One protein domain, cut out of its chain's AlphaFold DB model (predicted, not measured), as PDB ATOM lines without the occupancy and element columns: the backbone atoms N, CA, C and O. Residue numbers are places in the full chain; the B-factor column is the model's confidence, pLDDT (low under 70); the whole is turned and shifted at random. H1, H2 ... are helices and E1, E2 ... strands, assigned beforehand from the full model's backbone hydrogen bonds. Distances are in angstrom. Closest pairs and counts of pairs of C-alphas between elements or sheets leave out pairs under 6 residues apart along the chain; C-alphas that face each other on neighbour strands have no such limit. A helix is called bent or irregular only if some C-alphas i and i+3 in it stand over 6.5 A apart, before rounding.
ATOM      1  N   ILE A   7     -50.466 163.186  51.292       61.41
ATOM      2  CA  ILE A   7     -51.880 163.528  51.477       61.41
ATOM      3  C   ILE A   7     -52.334 164.383  50.292       61.41
ATOM      4  O   ILE A   7     -51.839 165.496  50.090       61.41
ATOM      5  N   GLU A   8     -53.301 163.880  49.530       57.12
ATOM      6  CA  GLU A   8     -53.889 164.516  48.348       57.12
ATOM      7  C   GLU A   8     -55.245 165.179  48.615       57.12
ATOM      8  O   GLU A   8     -55.791 165.866  47.750       57.12
ATOM      9  N   SER A   9     -55.799 165.058  49.813       60.41
ATOM     10  CA  SER A   9     -57.040 165.686  50.267       60.41
ATOM     11  C   SER A   9     -57.173 165.549  51.785       60.41
ATOM     12  O   SER A   9     -56.504 164.725  52.406       60.41
ATOM     13  N   ILE A  10     -58.055 166.337  52.410       60.81
ATOM     14  CA  ILE A  10     -58.378 166.119  53.830       60.81
ATOM     15  C   ILE A  10     -58.985 164.724  54.056       60.81
ATOM     16  O   ILE A  10     -58.787 164.131  55.118       60.81
ATOM     17  N   ASP A  11     -59.638 164.168  53.029       56.06
ATOM     18  CA  ASP A  11     -60.199 162.822  53.050       56.06
ATOM     19  C   ASP A  11     -59.133 161.728  53.143       56.06
ATOM     20  O   ASP A  11     -59.457 160.645  53.615       56.06
ATOM     21  N   ASP A  12     -57.866 161.991  52.805       55.25
ATOM     22  CA  ASP A  12     -56.775 161.011  52.955       55.25
ATOM     23  C   ASP A  12     -56.256 160.918  54.396       55.25
ATOM     24  O   ASP A  12     -55.558 159.972  54.765       55.25
ATOM     25  N   ILE A  13     -56.622 161.886  55.242       57.72
ATOM     26  CA  ILE A  13     -56.338 161.883  56.684       57.72
ATOM     27  C   ILE A  13     -57.462 161.176  57.448       57.72
ATOM     28  O   ILE A  13     -57.218 160.571  58.494       57.72
ATOM     29  N   LEU A  14     -58.693 161.203  56.923       49.31
ATOM     30  CA  LEU A  14     -59.869 160.607  57.561       49.31
ATOM     31  C   LEU A  14     -59.747 159.092  57.856       49.31
ATOM     32  O   LEU A  14     -60.240 158.686  58.906       49.31
ATOM     33  N   PRO A  15     -59.075 158.243  57.048       47.50
ATOM     34  CA  PRO A  15     -58.874 156.826  57.358       47.50
ATOM     35  C   PRO A  15     -57.929 156.560  58.539       47.50
ATOM     36  O   PRO A  15     -57.862 155.430  59.020       47.50
ATOM     37  N   ILE A  16     -57.195 157.567  59.032       47.53
ATOM     38  CA  ILE A  16     -56.401 157.450  60.269       47.53
ATOM     39  C   ILE A  16     -57.333 157.428  61.500       47.53
ATOM     40  O   ILE A  16     -56.952 156.930  62.564       47.53
ATOM     41  N   PHE A  17     -58.576 157.893  61.343       44.66
ATOM     42  CA  PHE A  17     -59.653 157.786  62.316       44.66
ATOM     43  C   PHE A  17     -60.459 156.496  62.084       44.66
ATOM     44  O   PHE A  17     -61.276 156.398  61.177       44.66
ATOM     45  N   CYS A  18     -60.238 155.519  62.964       42.16
ATOM     46  CA  CYS A  18     -61.084 154.339  63.175       42.16
ATOM     47  C   CYS A  18     -61.266 153.393  61.962       42.16
ATOM     48  O   CYS A  18     -62.289 153.399  61.280       42.16
ATOM     49  N   LEU A  19     -60.303 152.487  61.751       39.94
ATOM     50  CA  LEU A  19     -60.543 151.250  61.001       39.94
ATOM     51  C   LEU A  19     -61.049 150.178  61.975       39.94
ATOM     52  O   LEU A  19     -60.288 149.655  62.789       39.94
ATOM     53  N   SER A  20     -62.343 149.874  61.910       43.69
ATOM     54  CA  SER A  20     -62.944 148.723  62.581       43.69
ATOM     55  C   SER A  20     -62.675 147.448  61.772       43.69
ATOM     56  O   SER A  20     -62.981 147.372  60.583       43.69
ATOM     57  N   ASN A  21     -62.114 146.423  62.417       40.69
ATOM     58  CA  ASN A  21     -62.127 145.065  61.871       40.69
ATOM     59  C   ASN A  21     -63.529 144.460  62.104       40.69
ATOM     60  O   ASN A  21     -64.064 144.592  63.203       40.69
ATOM     61  N   GLY A  22     -64.118 143.866  61.051       39.84
ATOM     62  CA  GLY A  22     -65.507 143.362  60.955       39.84
ATOM     63  C   GLY A  22     -65.898 142.253  61.953       39.84
ATOM     64  O   GLY A  22     -65.086 141.830  62.764       39.84
ATOM     65  N   GLU A  23     -67.131 141.728  61.975       31.69
ATOM     66  CA  GLU A  23     -68.056 141.426  60.865       31.69
ATOM     67  C   GLU A  23     -69.544 141.673  61.213       31.69
ATOM     68  O   GLU A  23     -69.962 141.587  62.366       31.69
ATOM     69  N   LEU A  24     -70.363 141.910  60.179       40.09
ATOM     70  CA  LEU A  24     -71.825 142.020  60.241       40.09
ATOM     71  C   LEU A  24     -72.493 140.692  59.853       40.09
ATOM     72  O   LEU A  24     -72.143 140.102  58.830       40.09
ATOM     73  N   LYS A  25     -73.560 140.307  60.564       33.09
ATOM     74  CA  LYS A  25     -74.652 139.519  59.969       33.09
ATOM     75  C   LYS A  25     -75.994 140.213  60.198       33.09
ATOM     76  O   LYS A  25     -76.279 140.593  61.333       33.09
ATOM     77  N   PRO A  26     -76.811 140.388  59.143       52.12
ATOM     78  CA  PRO A  26     -78.103 141.029  59.247       52.12
ATOM     79  C   PRO A  26     -79.186 139.976  59.446       52.12
ATOM     80  O   PRO A  26     -79.295 139.039  58.667       52.12
ATOM     81  N   GLU A  27     -80.037 140.201  60.431       47.41
ATOM     82  CA  GLU A  27     -81.477 140.219  60.200       47.41
ATOM     83  C   GLU A  27     -82.154 140.678  61.480       47.41
ATOM     84  O   GLU A  27     -81.970 140.063  62.520       47.41
ATOM     85  N   ASN A  28     -82.929 141.764  61.416       39.34
ATOM     86  CA  ASN A  28     -84.212 141.792  62.109       39.34
ATOM     87  C   ASN A  28     -85.103 142.941  61.637       39.34
ATOM     88  O   ASN A  28     -84.705 144.101  61.554       39.34
ATOM     89  N   LYS A  29     -86.359 142.573  61.358       42.41
ATOM     90  CA  LYS A  29     -87.490 143.485  61.192       42.41
ATOM     91  C   LYS A  29     -87.610 144.375  62.429       42.41
ATOM     92  O   LYS A  29     -87.617 143.884  63.555       42.41
ATOM     93  N   VAL A  30     -87.758 145.672  62.187       50.81
ATOM     94  CA  VAL A  30     -87.842 146.719  63.207       50.81
ATOM     95  C   VAL A  30     -89.057 146.493  64.111       50.81
ATOM     96  O   VAL A  30     -90.201 146.531  63.659       50.81
ATOM     97  N   LYS A  31     -88.807 146.277  65.405       43.16
ATOM     98  CA  LYS A  31     -89.785 146.429  66.488       43.16
ATOM     99  C   LYS A  31     -89.089 147.108  67.660       43.16
ATOM    100  O   LYS A  31     -88.019 146.663  68.035       43.16
ATOM    101  N   ASN A  32     -89.706 148.170  68.180       55.12
ATOM    102  CA  ASN A  32     -89.289 149.008  69.313       55.12
ATOM    103  C   ASN A  32     -88.190 148.395  70.205       55.12
ATOM    104  O   ASN A  32     -88.476 147.544  71.045       55.12
ATOM    105  N   PHE A  33     -86.950 148.859  70.024       47.41
ATOM    106  CA  PHE A  33     -85.794 148.450  70.817       47.41
ATOM    107  C   PHE A  33     -85.490 149.532  71.857       47.41
ATOM    108  O   PHE A  33     -84.950 150.586  71.525       47.41
ATOM    109  N   SER A  34     -85.810 149.279  73.127       59.44
ATOM    110  CA  SER A  34     -85.054 149.893  74.220       59.44
ATOM    111  C   SER A  34     -83.688 149.207  74.243       59.44
ATOM    112  O   SER A  34     -83.516 148.187  74.912       59.44
ATOM    113  N   ASP A  35     -82.773 149.688  73.406       54.31
ATOM    114  CA  ASP A  35     -81.441 149.117  73.258       54.31
ATOM    115  C   ASP A  35     -80.585 149.492  74.484       54.31
ATOM    116  O   ASP A  35     -80.310 150.676  74.692       54.31
ATOM    117  N   PRO A  36     -80.167 148.529  75.327       55.84
ATOM    118  CA  PRO A  36     -79.331 148.810  76.492       55.84
ATOM    119  C   PRO A  36     -77.941 149.369  76.127       55.84
ATOM    120  O   PRO A  36     -77.251 149.868  77.015       55.84
ATOM    121  N   THR A  37     -77.533 149.337  74.851       57.03
ATOM    122  CA  THR A  37     -76.249 149.881  74.375       57.03
ATOM    123  C   THR A  37     -76.238 151.398  74.168       57.03
ATOM    124  O   THR A  37     -75.155 151.974  74.088       57.03
ATOM    125  N   ILE A  38     -77.389 152.090  74.185       58.22
ATOM    126  CA  ILE A  38     -77.431 153.569  74.087       58.22
ATOM    127  C   ILE A  38     -76.693 154.271  75.240       58.22
ATOM    128  O   ILE A  38     -76.304 155.425  75.107       58.22
ATOM    129  N   ASN A  39     -76.510 153.576  76.368       61.84
ATOM    130  CA  ASN A  39     -75.790 154.064  77.549       61.84
ATOM    131  C   ASN A  39     -74.406 153.413  77.713       61.84
ATOM    132  O   ASN A  39     -73.788 153.529  78.772       61.84
ATOM    133  N   GLN A  40     -73.924 152.692  76.701       76.19
ATOM    134  CA  GLN A  40     -72.590 152.111  76.718       76.19
ATOM    135  C   GLN A  40     -71.558 153.209  76.457       76.19
ATOM    136  O   GLN A  40     -71.641 153.937  75.471       76.19
ATOM    137  N   THR A  41     -70.586 153.345  77.355       73.69
ATOM    138  CA  THR A  41     -69.481 154.285  77.180       73.69
ATOM    139  C   THR A  41     -68.381 153.643  76.342       73.69
ATOM    140  O   THR A  41     -67.965 152.511  76.590       73.69
ATOM    141  N   TYR A  42     -67.899 154.380  75.344       76.19
ATOM    142  CA  TYR A  42     -66.780 153.983  74.498       76.19
ATOM    143  C   TYR A  42     -65.611 154.925  74.776       76.19
ATOM    144  O   TYR A  42     -65.797 156.133  74.907       76.19
ATOM    145  N   ALA A  43     -64.400 154.382  74.893       72.69
ATOM    146  CA  ALA A  43     -63.206 155.213  74.942       72.69
ATOM    147  C   ALA A  43     -62.965 155.795  73.541       72.69
ATOM    148  O   ALA A  43     -62.519 155.087  72.639       72.69
ATOM    149  N   GLU A  44     -63.300 157.069  73.344       62.72
ATOM    150  CA  GLU A  44     -63.058 157.763  72.081       62.72
ATOM    151  C   GLU A  44     -61.613 158.277  72.017       62.72
ATOM    152  O   GLU A  44     -61.230 159.230  72.692       62.72
ATOM    153  N   GLY A  45     -60.808 157.652  71.159       60.66
ATOM    154  CA  GLY A  45     -59.558 158.234  70.673       60.66
ATOM    155  C   GLY A  45     -58.358 158.207  71.630       60.66
ATOM    156  O   GLY A  45     -58.218 157.349  72.499       60.66
ATOM    157  N   GLY A  46     -57.427 159.126  71.362       66.69
ATOM    158  CA  GLY A  46     -56.114 159.296  71.987       66.69
ATOM    159  C   GLY A  46     -55.272 160.279  71.159       66.69
ATOM    160  O   GLY A  46     -55.543 160.465  69.971       66.69
ATOM    161  N   ILE A  47     -54.275 160.942  71.755       70.31
ATOM    162  CA  ILE A  47     -53.408 161.875  71.009       70.31
ATOM    163  C   ILE A  47     -52.415 161.065  70.172       70.31
ATOM    164  O   ILE A  47     -51.655 160.258  70.707       70.31
ATOM    165  N   ARG A  48     -52.401 161.298  68.859       63.25
ATOM    166  CA  ARG A  48     -51.425 160.728  67.926       63.25
ATOM    167  C   ARG A  48     -50.749 161.860  67.163       63.25
ATOM    168  O   ARG A  48     -51.418 162.598  66.448       63.25
ATOM    169  N   GLU A  49     -49.431 161.973  67.287       75.31
ATOM    170  CA  GLU A  49     -48.641 162.905  66.481       75.31
ATOM    171  C   GLU A  49     -48.246 162.242  65.156       75.31
ATOM    172  O   GLU A  49     -47.715 161.129  65.131       75.31
ATOM    173  N   ILE A  50     -48.519 162.921  64.041       65.88
ATOM    174  CA  ILE A  50     -48.085 162.514  62.701       65.88
ATOM    175  C   ILE A  50     -47.378 163.688  62.025       65.88
ATOM    176  O   ILE A  50     -47.787 164.836  62.171       65.88
ATOM    177  N   THR A  51     -46.312 163.409  61.276       73.94
ATOM    178  CA  THR A  51     -45.653 164.404  60.416       73.94
ATOM    179  C   THR A  51     -45.979 164.088  58.968       73.94
ATOM    180  O   THR A  51     -45.656 163.003  58.488       73.94
ATOM    181  N   VAL A  52     -46.575 165.044  58.262       65.69
ATOM    182  CA  VAL A  52     -47.039 164.864  56.883       65.69
ATOM    183  C   VAL A  52     -46.371 165.864  55.947       65.69
ATOM    184  O   VAL A  52     -45.934 166.931  56.377       65.69
ATOM    185  N   GLU A  53     -46.236 165.496  54.677       67.06
ATOM    186  CA  GLU A  53     -45.829 166.405  53.601       67.06
ATOM    187  C   GLU A  53     -47.056 166.727  52.751       67.06
ATOM    188  O   GLU A  53     -47.780 165.827  52.334       67.06
ATOM    189  N   LEU A  54     -47.307 168.019  52.537       66.69
ATOM    190  CA  LEU A  54     -48.466 168.504  51.795       66.69
ATOM    191  C   LEU A  54     -48.014 169.104  50.469       66.69
ATOM    192  O   LEU A  54     -47.124 169.955  50.434       66.69
ATOM    193  N   HIS A  55     -48.668 168.695  49.383       67.94
ATOM    194  CA  HIS A  55     -48.495 169.338  48.087       67.94
ATOM    195  C   HIS A  55     -49.290 170.649  48.064       67.94
ATOM    196  O   HIS A  55     -50.509 170.665  48.270       67.94
ATOM    197  N   GLN A  56     -48.602 171.762  47.807       73.31
ATOM    198  CA  GLN A  56     -49.249 173.059  47.647       73.31
ATOM    199  C   GLN A  56     -50.042 173.077  46.338       73.31
ATOM    200  O   GLN A  56     -49.495 172.840  45.265       73.31
ATOM    201  N   ARG A  57     -51.340 173.380  46.421       75.44
ATOM    202  CA  ARG A  57     -52.223 173.462  45.252       75.44
ATOM    203  C   ARG A  57     -52.469 174.901  44.835       75.44
ATOM    204  O   ARG A  57     -52.582 175.797  45.671       75.44
ATOM    205  N   ASN A  58     -52.612 175.111  43.530       80.81
ATOM    206  CA  ASN A  58     -53.016 176.398  42.986       80.81
ATOM    207  C   ASN A  58     -54.546 176.533  43.047       80.81
ATOM    208  O   ASN A  58     -55.266 175.911  42.265       80.81
ATOM    209  N   ALA A  59     -55.041 177.386  43.949       84.69
ATOM    210  CA  ALA A  59     -56.472 177.664  44.099       84.69
ATOM    211  C   ALA A  59     -57.132 178.172  42.801       84.69
ATOM    212  O   ALA A  59     -58.325 177.960  42.586       84.69
ATOM    213  N   SER A  60     -56.356 178.779  41.898       89.88
ATOM    214  CA  SER A  60     -56.855 179.265  40.608       89.88
ATOM    215  C   SER A  60     -57.356 178.132  39.715       89.88
ATOM    216  O   SER A  60     -58.345 178.320  39.015       89.88
ATOM    217  N   LEU A  61     -56.706 176.959  39.734       89.38
ATOM    218  CA  LEU A  61     -57.152 175.811  38.937       89.38
ATOM    219  C   LEU A  61     -58.505 175.305  39.440       89.38
ATOM    220  O   LEU A  61     -59.401 175.066  38.637       89.38
ATOM    221  N   ARG A  62     -58.671 175.220  40.766       90.62
ATOM    222  CA  ARG A  62     -59.943 174.842  41.389       90.62
ATOM    223  C   ARG A  62     -61.062 175.790  40.962       90.62
ATOM    224  O   ARG A  62     -62.091 175.334  40.480       90.62
ATOM    225  N   ASN A  63     -60.849 177.095  41.115       91.62
ATOM    226  CA  ASN A  63     -61.881 178.088  40.818       91.62
ATOM    227  C   ASN A  63     -62.238 178.098  39.327       91.62
ATOM    228  O   ASN A  63     -63.415 178.085  38.990       91.62
ATOM    229  N   LYS A  64     -61.240 178.014  38.435       94.88
ATOM    230  CA  LYS A  64     -61.483 177.897  36.990       94.88
ATOM    231  C   LYS A  64     -62.220 176.610  36.621       94.88
ATOM    232  O   LYS A  64     -63.022 176.626  35.699       94.88
ATOM    233  N   ALA A  65     -61.958 175.500  37.311       94.31
ATOM    234  CA  ALA A  65     -62.674 174.250  37.077       94.31
ATOM    235  C   ALA A  65     -64.144 174.352  37.501       94.31
ATOM    236  O   ALA A  65     -65.010 173.918  36.748       94.31
ATOM    237  N   LEU A  66     -64.430 174.961  38.654       92.31
ATOM    238  CA  LEU A  66     -65.805 175.210  39.102       92.31
ATOM    239  C   LEU A  66     -66.544 176.171  38.162       92.31
ATOM    240  O   LEU A  66     -67.682 175.903  37.800       92.31
ATOM    241  N   GLU A  67     -65.885 177.232  37.694       93.88
ATOM    242  CA  GLU A  67     -66.456 178.165  36.713       93.88
ATOM    243  C   GLU A  67     -66.727 177.488  35.359       93.88
ATOM    244  O   GLU A  67     -67.766 177.712  34.744       93.88
ATOM    245  N   HIS A  68     -65.808 176.636  34.896       95.69
ATOM    246  CA  HIS A  68     -65.906 175.991  33.588       95.69
ATOM    247  C   HIS A  68     -66.908 174.828  33.554       95.69
ATOM    248  O   HIS A  68     -67.680 174.710  32.603       95.69
ATOM    249  N   TYR A  69     -66.883 173.952  34.562       94.81
ATOM    250  CA  TYR A  69     -67.719 172.747  34.615       94.81
ATOM    251  C   TYR A  69     -69.036 172.953  35.378       94.81
ATOM    252  O   TYR A  69     -69.971 172.170  35.201       94.81
ATOM    253  N   GLY A  70     -69.122 174.001  36.200       93.06
ATOM    254  CA  GLY A  70     -70.254 174.277  37.077       93.06
ATOM    255  C   GLY A  70     -70.324 173.357  38.299       93.06
ATOM    256  O   GLY A  70     -69.526 172.436  38.485       93.06
ATOM    257  N   TYR A  71     -71.344 173.588  39.125       93.38
ATOM    258  CA  TYR A  71     -71.652 172.809  40.329       93.38
ATOM    259  C   TYR A  71     -72.516 171.587  40.000       93.38
ATOM    260  O   TYR A  71     -73.654 171.439  40.448       93.38
ATOM    261  N   ILE A  72     -71.983 170.730  39.129       93.50
ATOM    262  CA  ILE A  72     -72.620 169.488  38.693       93.50
ATOM    263  C   ILE A  72     -71.606 168.368  38.857       93.50
ATOM    264  O   ILE A  72     -70.490 168.439  38.342       93.50
ATOM    265  N   CYS A  73     -71.994 167.300  39.548       95.12
ATOM    266  CA  CYS A  73     -71.083 166.186  39.758       95.12
ATOM    267  C   CYS A  73     -70.893 165.420  38.446       95.12
ATOM    268  O   CYS A  73     -71.852 164.863  37.911       95.12
ATOM    269  N   TYR A  74     -69.650 165.309  37.969       95.81
ATOM    270  CA  TYR A  74     -69.324 164.538  36.767       95.81
ATOM    271  C   TYR A  74     -69.741 163.060  36.870       95.81
ATOM    272  O   TYR A  74     -70.102 162.453  35.866       95.81
ATOM    273  N   VAL A  75     -69.708 162.484  38.076       94.94
ATOM    274  CA  VAL A  75     -69.990 161.060  38.319       94.94
ATOM    275  C   VAL A  75     -71.487 160.777  38.416       94.94
ATOM    276  O   VAL A  75     -71.995 159.918  37.706       94.94
ATOM    277  N   CYS A  76     -72.205 161.456  39.316       93.81
ATOM    278  CA  CYS A  76     -73.605 161.127  39.603       93.81
ATOM    279  C   CYS A  76     -74.621 162.054  38.924       93.81
ATOM    280  O   CYS A  76     -75.812 161.732  38.935       93.81
ATOM    281  N   GLY A  77     -74.170 163.173  38.347       92.69
ATOM    282  CA  GLY A  77     -75.007 164.165  37.669       92.69
ATOM    283  C   GLY A  77     -75.860 165.040  38.590       92.69
ATOM    284  O   GLY A  77     -76.668 165.813  38.087       92.69
ATOM    285  N   GLU A  78     -75.711 164.918  39.912       90.38
ATOM    286  CA  GLU A  78     -76.517 165.676  40.875       90.38
ATOM    287  C   GLU A  78     -76.173 167.169  40.857       90.38
ATOM    288  O   GLU A  78     -74.998 167.553  40.796       90.38
ATOM    289  N   LYS A  79     -77.229 167.980  40.962       89.31
ATOM    290  CA  LYS A  79     -77.202 169.412  41.254       89.31
ATOM    291  C   LYS A  79     -77.775 169.589  42.646       89.31
ATOM    292  O   LYS A  79     -78.970 169.417  42.861       89.31
ATOM    293  N   PHE A  80     -76.920 169.892  43.607       86.38
ATOM    294  CA  PHE A  80     -77.350 169.975  44.998       86.38
ATOM    295  C   PHE A  80     -78.139 171.238  45.329       86.38
ATOM    296  O   PHE A  80     -78.776 171.274  46.378       86.38
ATOM    297  N   GLU A  81     -78.180 172.210  44.420       86.56
ATOM    298  CA  GLU A  81     -78.958 173.437  44.574       86.56
ATOM    299  C   GLU A  81     -80.442 173.148  44.834       86.56
ATOM    300  O   GLU A  81     -81.052 173.747  45.716       86.56
ATOM    301  N   GLU A  82     -81.009 172.155  44.149       80.50
ATOM    302  CA  GLU A  82     -82.420 171.781  44.300       80.50
ATOM    303  C   GLU A  82     -82.719 171.116  45.653       80.50
ATOM    304  O   GLU A  82     -83.849 171.159  46.133       80.50
ATOM    305  N   THR A  83     -81.715 170.488  46.272       84.25
ATOM    306  CA  THR A  83     -81.880 169.732  47.525       84.25
ATOM    307  C   THR A  83     -81.504 170.553  48.756       84.25
ATOM    308  O   THR A  83     -82.189 170.487  49.774       84.25
ATOM    309  N   TYR A  84     -80.411 171.310  48.673       86.44
ATOM    310  CA  TYR A  84     -79.784 171.998  49.802       86.44
ATOM    311  C   TYR A  84     -79.785 173.525  49.653       86.44
ATOM    312  O   TYR A  84     -79.442 174.224  50.602       86.44
ATOM    313  N   GLY A  85     -80.207 174.052  48.500       85.69
ATOM    314  CA  GLY A  85     -80.256 175.485  48.236       85.69
ATOM    315  C   GLY A  85     -78.936 176.070  47.710       85.69
ATOM    316  O   GLY A  85     -78.020 175.333  47.326       85.69
ATOM    317  N   PRO A  86     -78.832 177.410  47.667       82.81
ATOM    318  CA  PRO A  86     -77.735 178.118  47.001       82.81
ATOM    319  C   PRO A  86     -76.359 177.868  47.634       82.81
ATOM    320  O   PRO A  86     -75.362 177.865  46.925       82.81
ATOM    321  N   ASP A  87     -76.291 177.557  48.929       84.81
ATOM    322  CA  ASP A  87     -75.021 177.291  49.629       84.81
ATOM    323  C   ASP A  87     -74.436 175.893  49.324       84.81
ATOM    324  O   ASP A  87     -73.400 175.493  49.853       84.81
ATOM    325  N   SER A  88     -75.083 175.121  48.447       85.19
ATOM    326  CA  SER A  88     -74.646 173.772  48.068       85.19
ATOM    327  C   SER A  88     -73.372 173.724  47.214       85.19
ATOM    328  O   SER A  88     -72.834 172.640  46.979       85.19
ATOM    329  N   GLU A  89     -72.856 174.878  46.786       84.88
ATOM    330  CA  GLU A  89     -71.593 175.014  46.054       84.88
ATOM    331  C   GLU A  89     -70.405 174.395  46.809       84.88
ATOM    332  O   GLU A  89     -69.514 173.798  46.201       84.88
ATOM    333  N   GLU A  90     -70.418 174.460  48.144       86.06
ATOM    334  CA  GLU A  90     -69.366 173.896  49.001       86.06
ATOM    335  C   GLU A  90     -69.347 172.362  49.015       86.06
ATOM    336  O   GLU A  90     -68.354 171.755  49.407       86.06
ATOM    337  N   CYS A  91     -70.413 171.713  48.538       90.50
ATOM    338  CA  CYS A  91     -70.483 170.256  48.431       90.50
ATOM    339  C   CYS A  91     -69.746 169.708  47.195       90.50
ATOM    340  O   CYS A  91     -69.761 168.490  46.970       90.50
ATOM    341  N   PHE A  92     -69.145 170.581  46.379       91.88
ATOM    342  CA  PHE A  92     -68.409 170.221  45.175       91.88
ATOM    343  C   PHE A  92     -66.904 170.431  45.328       91.88
ATOM    344  O   PHE A  92     -66.402 171.458  45.793       91.88
ATOM    345  N   GLU A  93     -66.169 169.438  44.852       92.50
ATOM    346  CA  GLU A  93     -64.729 169.322  44.978       92.50
ATOM    347  C   GLU A  93     -64.097 169.048  43.614       92.50
ATOM    348  O   GLU A  93     -64.721 168.489  42.707       92.50
ATOM    349  N   VAL A  94     -62.840 169.465  43.455       91.56
ATOM    350  CA  VAL A  94     -62.080 169.274  42.215       91.56
ATOM    351  C   VAL A  94     -61.153 168.079  42.384       91.56
ATOM    352  O   VAL A  94     -60.176 168.132  43.132       91.56
ATOM    353  N   HIS A  95     -61.468 167.011  41.658       89.81
ATOM    354  CA  HIS A  95     -60.710 165.771  41.622       89.81
ATOM    355  C   HIS A  95     -59.678 165.803  40.493       89.81
ATOM    356  O   HIS A  95     -60.027 166.152  39.365       89.81
ATOM    357  N   HIS A  96     -58.436 165.406  40.774       88.75
ATOM    358  CA  HIS A  96     -57.416 165.206  39.740       88.75
ATOM    359  C   HIS A  96     -57.557 163.801  39.156       88.75
ATOM    360  O   HIS A  96     -57.622 162.832  39.901       88.75
ATOM    361  N   LEU A  97     -57.590 163.693  37.828       87.88
ATOM    362  CA  LEU A  97     -57.712 162.409  37.131       87.88
ATOM    363  C   LEU A  97     -56.458 161.546  37.285       87.88
ATOM    364  O   LEU A  97     -56.543 160.321  37.306       87.88
ATOM    365  N   THR A  98     -55.299 162.199  37.377       83.50
ATOM    366  CA  THR A  98     -54.035 161.573  37.761       83.50
ATOM    367  C   THR A  98     -53.708 162.010  39.189       83.50
ATOM    368  O   THR A  98     -53.596 163.218  39.416       83.50
ATOM    369  N   PRO A  99     -53.568 161.077  40.148       79.75
ATOM    370  CA  PRO A  99     -53.272 161.415  41.538       79.75
ATOM    371  C   PRO A  99     -51.973 162.211  41.661       79.75
ATOM    372  O   PRO A  99     -50.957 161.860  41.049       79.75
ATOM    373  N   LEU A 100     -51.976 163.266  42.476       76.75
ATOM    374  CA  LEU A 100     -50.815 164.155  42.618       76.75
ATOM    375  C   LEU A 100     -49.605 163.446  43.249       76.75
ATOM    376  O   LEU A 100     -48.474 163.867  43.023       76.75
ATOM    377  N   SER A 101     -49.816 162.381  44.026       72.06
ATOM    378  CA  SER A 101     -48.751 161.541  44.597       72.06
ATOM    379  C   SER A 101     -47.973 160.765  43.540       72.06
ATOM    380  O   SER A 101     -46.822 160.409  43.773       72.06
ATOM    381  N   THR A 102     -48.587 160.516  42.381       71.94
ATOM    382  CA  THR A 102     -47.955 159.816  41.253       71.94
ATOM    383  C   THR A 102     -47.243 160.764  40.290       71.94
ATOM    384  O   THR A 102     -46.484 160.314  39.434       71.94
ATOM    385  N   GLN A 103     -47.475 162.073  40.426       71.25
ATOM    386  CA  GLN A 103     -46.860 163.109  39.605       71.25
ATOM    387  C   GLN A 103     -45.541 163.605  40.222       71.25
ATOM    388  O   GLN A 103     -45.264 163.426  41.409       71.25
ATOM    389  N   GLU A 104     -44.704 164.254  39.409       67.25
ATOM    390  CA  GLU A 104     -43.501 164.923  39.907       67.25
ATOM    391  C   GLU A 104     -43.851 166.081  40.864       67.25
ATOM    392  O   GLU A 104     -44.942 166.653  40.816       67.25
ATOM    393  N   LYS A 105     -42.893 166.471  41.722       63.78
ATOM    394  CA  LYS A 105     -43.074 167.505  42.767       63.78
ATOM    395  C   LYS A 105     -43.585 168.854  42.246       63.78
ATOM    396  O   LYS A 105     -44.138 169.628  43.024       63.78
ATOM    397  N   VAL A 106     -43.372 169.149  40.966       65.94
ATOM    398  CA  VAL A 106     -43.925 170.315  40.276       65.94
ATOM    399  C   VAL A 106     -44.609 169.805  39.016       65.94
ATOM    400  O   VAL A 106     -43.948 169.438  38.051       65.94
ATOM    401  N   CYS A 107     -45.936 169.759  39.048       70.19
ATOM    402  CA  CYS A 107     -46.771 169.331  37.935       70.19
ATOM    403  C   CYS A 107     -47.645 170.494  37.459       70.19
ATOM    404  O   CYS A 107     -48.265 171.205  38.256       70.19
ATOM    405  N   GLU A 108     -47.687 170.696  36.145       80.81
ATOM    406  CA  GLU A 108     -48.625 171.616  35.513       80.81
ATOM    407  C   GLU A 108     -49.896 170.843  35.167       80.81
ATOM    408  O   GLU A 108     -49.876 169.953  34.323       80.81
ATOM    409  N   ASN A 109     -50.998 171.185  35.833       85.31
ATOM    410  CA  ASN A 109     -52.310 170.617  35.551       85.31
ATOM    411  C   ASN A 109     -53.191 171.666  34.866       85.31
ATOM    412  O   ASN A 109     -53.208 172.847  35.231       85.31
ATOM    413  N   THR A 110     -53.948 171.218  33.877       91.31
ATOM    414  CA  THR A 110     -54.913 172.002  33.110       91.31
ATOM    415  C   THR A 110     -56.341 171.641  33.515       91.31
ATOM    416  O   THR A 110     -56.579 170.743  34.322       91.31
ATOM    417  N   LEU A 111     -57.332 172.319  32.927       93.19
ATOM    418  CA  LEU A 111     -58.739 171.965  33.135       93.19
ATOM    419  C   LEU A 111     -59.070 170.540  32.674       93.19
ATOM    420  O   LEU A 111     -60.002 169.943  33.206       93.19
ATOM    421  N   ASN A 112     -58.316 169.980  31.725       92.94
ATOM    422  CA  ASN A 112     -58.555 168.624  31.233       92.94
ATOM    423  C   ASN A 112     -58.155 167.551  32.248       92.94
ATOM    424  O   ASN A 112     -58.755 166.476  32.240       92.94
ATOM    425  N   ASP A 113     -57.217 167.868  33.141       90.94
ATOM    426  CA  ASP A 113     -56.636 166.943  34.121       90.94
ATOM    427  C   ASP A 113     -57.475 166.828  35.398       90.94
ATOM    428  O   ASP A 113     -57.145 166.062  36.304       90.94
ATOM    429  N   VAL A 114     -58.572 167.586  35.480       92.62
ATOM    430  CA  VAL A 114     -59.441 167.642  36.654       92.62
ATOM    431  C   VAL A 114     -60.921 167.538  36.293       92.62
ATOM    432  O   VAL A 114     -61.342 167.869  35.181       92.62
ATOM    433  N   ARG A 115     -61.745 167.094  37.243       94.88
ATOM    434  CA  ARG A 115     -63.213 167.096  37.144       94.88
ATOM    435  C   ARG A 115     -63.849 167.575  38.441       94.88
ATOM    436  O   ARG A 115     -63.332 167.308  39.522       94.88
ATOM    437  N   VAL A 116     -64.991 168.247  38.319       95.19
ATOM    438  CA  VAL A 116     -65.832 168.610  39.465       95.19
ATOM    439  C   VAL A 116     -66.693 167.409  39.856       95.19
ATOM    440  O   VAL A 116     -67.369 166.802  39.021       95.19
ATOM    441  N   VAL A 117     -66.656 167.045  41.131       95.00
ATOM    442  CA  VAL A 117     -67.408 165.931  41.719       95.00
ATOM    443  C   VAL A 117     -68.015 166.362  43.050       95.00
ATOM    444  O   VAL A 117     -67.532 167.296  43.676       95.00
ATOM    445  N   CYS A 118     -69.077 165.701  43.505       93.62
ATOM    446  CA  CYS A 118     -69.590 165.932  44.855       93.62
ATOM    447  C   CYS A 118     -68.704 165.284  45.924       93.62
ATOM    448  O   CYS A 118     -68.065 164.271  45.641       93.62
ATOM    449  N   ALA A 119     -68.773 165.778  47.163       91.25
ATOM    450  CA  ALA A 119     -68.063 165.227  48.324       91.25
ATOM    451  C   ALA A 119     -68.223 163.698  48.472       91.25
ATOM    452  O   ALA A 119     -67.264 162.970  48.722       91.25
ATOM    453  N   ASN A 120     -69.424 163.166  48.218       90.88
ATOM    454  CA  ASN A 120     -69.676 161.723  48.290       90.88
ATOM    455  C   ASN A 120     -68.913 160.936  47.215       90.88
ATOM    456  O   ASN A 120     -68.254 159.940  47.518       90.88
ATOM    457  N   CYS A 121     -68.996 161.365  45.952       91.44
ATOM    458  CA  CYS A 121     -68.273 160.713  44.863       91.44
ATOM    459  C   CYS A 121     -66.763 160.908  45.011       91.44
ATOM    460  O   CYS A 121     -66.016 159.966  44.763       91.44
ATOM    461  N   HIS A 122     -66.323 162.082  45.464       90.00
ATOM    462  CA  HIS A 122     -64.924 162.375  45.751       90.00
ATOM    463  C   HIS A 122     -64.351 161.398  46.778       90.00
ATOM    464  O   HIS A 122     -63.346 160.738  46.515       90.00
ATOM    465  N   ARG A 123     -65.058 161.195  47.894       86.81
ATOM    466  CA  ARG A 123     -64.655 160.246  48.932       86.81
ATOM    467  C   ARG A 123     -64.597 158.805  48.436       86.81
ATOM    468  O   ARG A 123     -63.717 158.055  48.848       86.81
ATOM    469  N   ILE A 124     -65.512 158.402  47.552       85.88
ATOM    470  CA  ILE A 124     -65.466 157.075  46.921       85.88
ATOM    471  C   ILE A 124     -64.237 156.956  46.013       85.88
ATOM    472  O   ILE A 124     -63.562 155.935  46.076       85.88
ATOM    473  N   LEU A 125     -63.915 157.979  45.218       85.06
ATOM    474  CA  LEU A 125     -62.729 157.985  44.351       85.06
ATOM    475  C   LEU A 125     -61.434 157.866  45.164       85.06
ATOM    476  O   LEU A 125     -60.606 157.019  44.842       85.06
ATOM    477  N   HIS A 126     -61.303 158.618  46.260       78.69
ATOM    478  CA  HIS A 126     -60.138 158.531  47.154       78.69
ATOM    479  C   HIS A 126     -60.050 157.193  47.879       78.69
ATOM    480  O   HIS A 126     -59.007 156.541  47.865       78.69
ATOM    481  N   LYS A 127     -61.167 156.700  48.432       74.81
ATOM    482  CA  LYS A 127     -61.218 155.364  49.048       74.81
ATOM    483  C   LYS A 127     -60.839 154.267  48.050       74.81
ATOM    484  O   LYS A 127     -60.215 153.272  48.419       74.81
ATOM    485  N   ASN A 128     -61.204 154.456  46.788       61.69
ATOM    486  CA  ASN A 128     -60.957 153.506  45.718       61.69
ATOM    487  C   ASN A 128     -59.614 153.696  45.007       61.69
ATOM    488  O   ASN A 128     -59.303 152.883  44.136       61.69
ATOM    489  N   GLY A 129     -58.770 154.644  45.429       53.56
ATOM    490  CA  GLY A 129     -57.347 154.642  45.077       53.56
ATOM    491  C   GLY A 129     -56.663 153.310  45.433       53.56
ATOM    492  O   GLY A 129     -55.732 152.892  44.755       53.56
ATOM    493  N   ALA A 130     -57.202 152.576  46.420       47.28
ATOM    494  CA  ALA A 130     -56.794 151.213  46.771       47.28
ATOM    495  C   ALA A 130     -57.415 150.094  45.896       47.28
ATOM    496  O   ALA A 130     -56.892 148.982  45.879       47.28
ATOM    497  N   LEU A 131     -58.525 150.356  45.188       47.84
ATOM    498  CA  LEU A 131     -59.226 149.396  44.314       47.84
ATOM    499  C   LEU A 131     -58.945 149.617  42.815       47.84
ATOM    500  O   LEU A 131     -59.260 148.744  42.010       47.84
ATOM    501  N   GLY A 132     -58.361 150.758  42.434       63.00
ATOM    502  CA  GLY A 132     -57.928 151.049  41.066       63.00
ATOM    503  C   GLY A 132     -59.044 151.423  40.089       63.00
ATOM    504  O   GLY A 132     -58.832 151.323  38.882       63.00
ATOM    505  N   ILE A 133     -60.226 151.836  40.568       74.75
ATOM    506  CA  ILE A 133     -61.280 152.311  39.661       74.75
ATOM    507  C   ILE A 133     -61.067 153.780  39.292       74.75
ATOM    508  O   ILE A 133     -60.853 154.627  40.158       74.75
ATOM    509  N   ASN A 134     -61.147 154.089  38.001       86.06
ATOM    510  CA  ASN A 134     -61.084 155.462  37.514       86.06
ATOM    511  C   ASN A 134     -62.463 156.148  37.584       86.06
ATOM    512  O   ASN A 134     -63.499 155.517  37.827       86.06
ATOM    513  N   ILE A 135     -62.477 157.463  37.367       90.44
ATOM    514  CA  ILE A 135     -63.694 158.275  37.476       90.44
ATOM    515  C   ILE A 135     -64.813 157.833  36.522       90.44
ATOM    516  O   ILE A 135     -65.988 157.883  36.891       90.44
ATOM    517  N   ASP A 136     -64.465 157.372  35.321       91.38
ATOM    518  CA  ASP A 136     -65.433 156.971  34.302       91.38
ATOM    519  C   ASP A 136     -66.077 155.624  34.649       91.38
ATOM    520  O   ASP A 136     -67.288 155.464  34.510       91.38
ATOM    521  N   GLN A 137     -65.303 154.691  35.208       90.38
ATOM    522  CA  GLN A 137     -65.825 153.431  35.741       90.38
ATOM    523  C   GLN A 137     -66.801 153.678  36.893       90.38
ATOM    524  O   GLN A 137     -67.888 153.100  36.930       90.38
ATOM    525  N   LEU A 138     -66.455 154.578  37.823       90.81
ATOM    526  CA  LEU A 138     -67.366 154.928  38.913       90.81
ATOM    527  C   LEU A 138     -68.664 155.544  38.379       90.81
ATOM    528  O   LEU A 138     -69.753 155.212  38.852       90.81
ATOM    529  N   ARG A 139     -68.555 156.423  37.382       92.81
ATOM    530  CA  ARG A 139     -69.706 157.019  36.705       92.81
ATOM    531  C   ARG A 139     -70.615 155.945  36.107       92.81
ATOM    532  O   ARG A 139     -71.820 155.967  36.355       92.81
ATOM    533  N   GLU A 140     -70.060 154.978  35.386       91.31
ATOM    534  CA  GLU A 140     -70.824 153.872  34.799       91.31
ATOM    535  C   GLU A 140     -71.577 153.047  35.856       91.31
ATOM    536  O   GLU A 140     -72.773 152.768  35.693       91.31
ATOM    537  N   PHE A 141     -70.937 152.729  36.987       89.19
ATOM    538  CA  PHE A 141     -71.591 152.018  38.091       89.19
ATOM    539  C   PHE A 141     -72.770 152.803  38.678       89.19
ATOM    540  O   PHE A 141     -73.846 152.242  38.918       89.19
ATOM    541  N   VAL A 142     -72.604 154.110  38.885       89.56
ATOM    542  CA  VAL A 142     -73.666 154.966  39.434       89.56
ATOM    543  C   VAL A 142     -74.839 155.086  38.459       89.56
ATOM    544  O   VAL A 142     -75.995 155.021  38.874       89.56
ATOM    545  N   HIS A 143     -74.582 155.206  37.158       88.56
ATOM    546  CA  HIS A 143     -75.657 155.265  36.168       88.56
ATOM    547  C   HIS A 143     -76.423 153.941  36.057       88.56
ATOM    548  O   HIS A 143     -77.651 153.960  36.075       88.56
ATOM    549  N   THR A 144     -75.722 152.805  36.030       87.06
ATOM    550  CA  THR A 144     -76.347 151.472  35.936       87.06
ATOM    551  C   THR A 144     -77.244 151.168  37.142       87.06
ATOM    552  O   THR A 144     -78.329 150.603  37.016       87.06
ATOM    553  N   THR A 145     -76.820 151.566  38.341       84.31
ATOM    554  CA  THR A 145     -77.611 151.360  39.567       84.31
ATOM    555  C   THR A 145     -78.845 152.261  39.620       84.31
ATOM    556  O   THR A 145     -79.922 151.800  40.010       84.31
ATOM    557  N   LYS A 146     -78.730 153.515  39.160       80.94
ATOM    558  CA  LYS A 146     -79.866 154.441  39.030       80.94
ATOM    559  C   LYS A 146     -80.909 153.957  38.017       80.94
ATOM    560  O   LYS A 146     -82.098 154.118  38.275       80.94
ATOM    561  N   THR A 147     -80.501 153.360  36.895       74.25
ATOM    562  CA  THR A 147     -81.443 152.846  35.881       74.25
ATOM    563  C   THR A 147     -82.188 151.603  36.343       74.25
ATOM    564  O   THR A 147     -83.358 151.461  36.024       74.25
ATOM    565  N   ASN A 148     -81.544 150.732  37.121       69.62
ATOM    566  CA  ASN A 148     -82.162 149.498  37.622       69.62
ATOM    567  C   ASN A 148     -83.090 149.715  38.830       69.62
ATOM    568  O   ASN A 148     -83.795 148.794  39.232       69.62
ATOM    569  N   SER A 149     -83.061 150.909  39.428       59.62
ATOM    570  CA  SER A 149     -83.896 151.282  40.578       59.62
ATOM    571  C   SER A 149     -85.177 152.035  40.179       59.62
ATOM    572  O   SER A 149     -85.904 152.500  41.058       59.62
TER     573      SER A 149
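Overview. This is residues 7 to 149 of the 150 residues of the protein "HNHc domain-containing protein" of Anaerolineaceae bacterium (UniProt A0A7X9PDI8). A hairpin of two short strands, E1 and E2, is held between two helices, H2 on one side and H5 on the other, with H6 slanting off beyond H5 and the small helices H3 and H4 near one end of the hairpin. From this body the early part of the printed chain swings far out in one wide loop, whose residues 19 to 43, with H1, stick out. The printed part has 143 residues, with named elements in the order H1, H2, H3, H4, E1, E2, H5, H6; under half of the residues are in them, and the class is mostly helix. The sheet's order is E1 - E2, antiparallel. The whole is loose, with a radius of gyration of the C-alphas of 19.3 A and spans of 56 by 44 by 31 A.

Arrangement. Go along from Ile 7: residues 7 to 35 hold no named element, and H1, residues 36 to 39, stands free. H2, residues 59 to 69, comes next, apart from H1. H3, residues 81 to 84, and H4, residues 86 to 91, only just touch, and only at the corner, with 3 pairs of C-alphas within 8 A; the closest are those of Glu 81 and Ser 88, 5.6 A apart. E1, residues 92 to 96, and E2, residues 114 to 118, form an antiparallel hairpin at 146 degrees; look for N 93 and O 117 at 2.8 A and N 115 and O 95 at 2.9 A, both within hydrogen-bond range. The closest C-alphas of H2 and E2 are those of Leu 66 and Val 116, 6.6 A apart. H5, residues 119 to 130, has its closest C-alpha pair with E1 at Ala 119 and Phe 92, 5.9 A. H6, residues 135 to 148, is close to H5 but not clearly touching, at a steep tilt of 60 degrees, opposite ways; the closest C-alphas, of Leu 125 and Ile 135, are 6.9 A apart. Every O i to N i+4 pair is within hydrogen-bond range in H2 and H6, against 7 of 8 in H5 and 0 of 2 in H4, where 1 of 3 O i to N i+3 pairs is; H1 and H3, with 4 residues each, are too short for any O i to N i+4 pair.

Along the chain. Find C-alpha 36 at (-79.331, 148.810, 76.492), where H1 begins. H2 runs 15.5 A from C-alpha 59 at (-56.472, 177.664, 44.099). H3 spans 5.5 A; H4, 10.8 A, is irregular, but only just: C-alphas 86 and 89 are 6.9 A apart. E1 and E2 each span 13.2 A, H5 18.0 A, and H6 20.4 A, to C-alpha 148 at (-82.162, 149.498, 37.622).

Size, cuts and confidence. The two C-alphas farthest apart, of Lys 31 and Val 106, are 58.0 A apart. The printed part has no cut; the links H1 to H2, H2 to H3 and E1 to E2 are long. Mean pLDDT of the printed part is 74.7, with 52 residues under 70, among them 7 to 39 and 128 to 132.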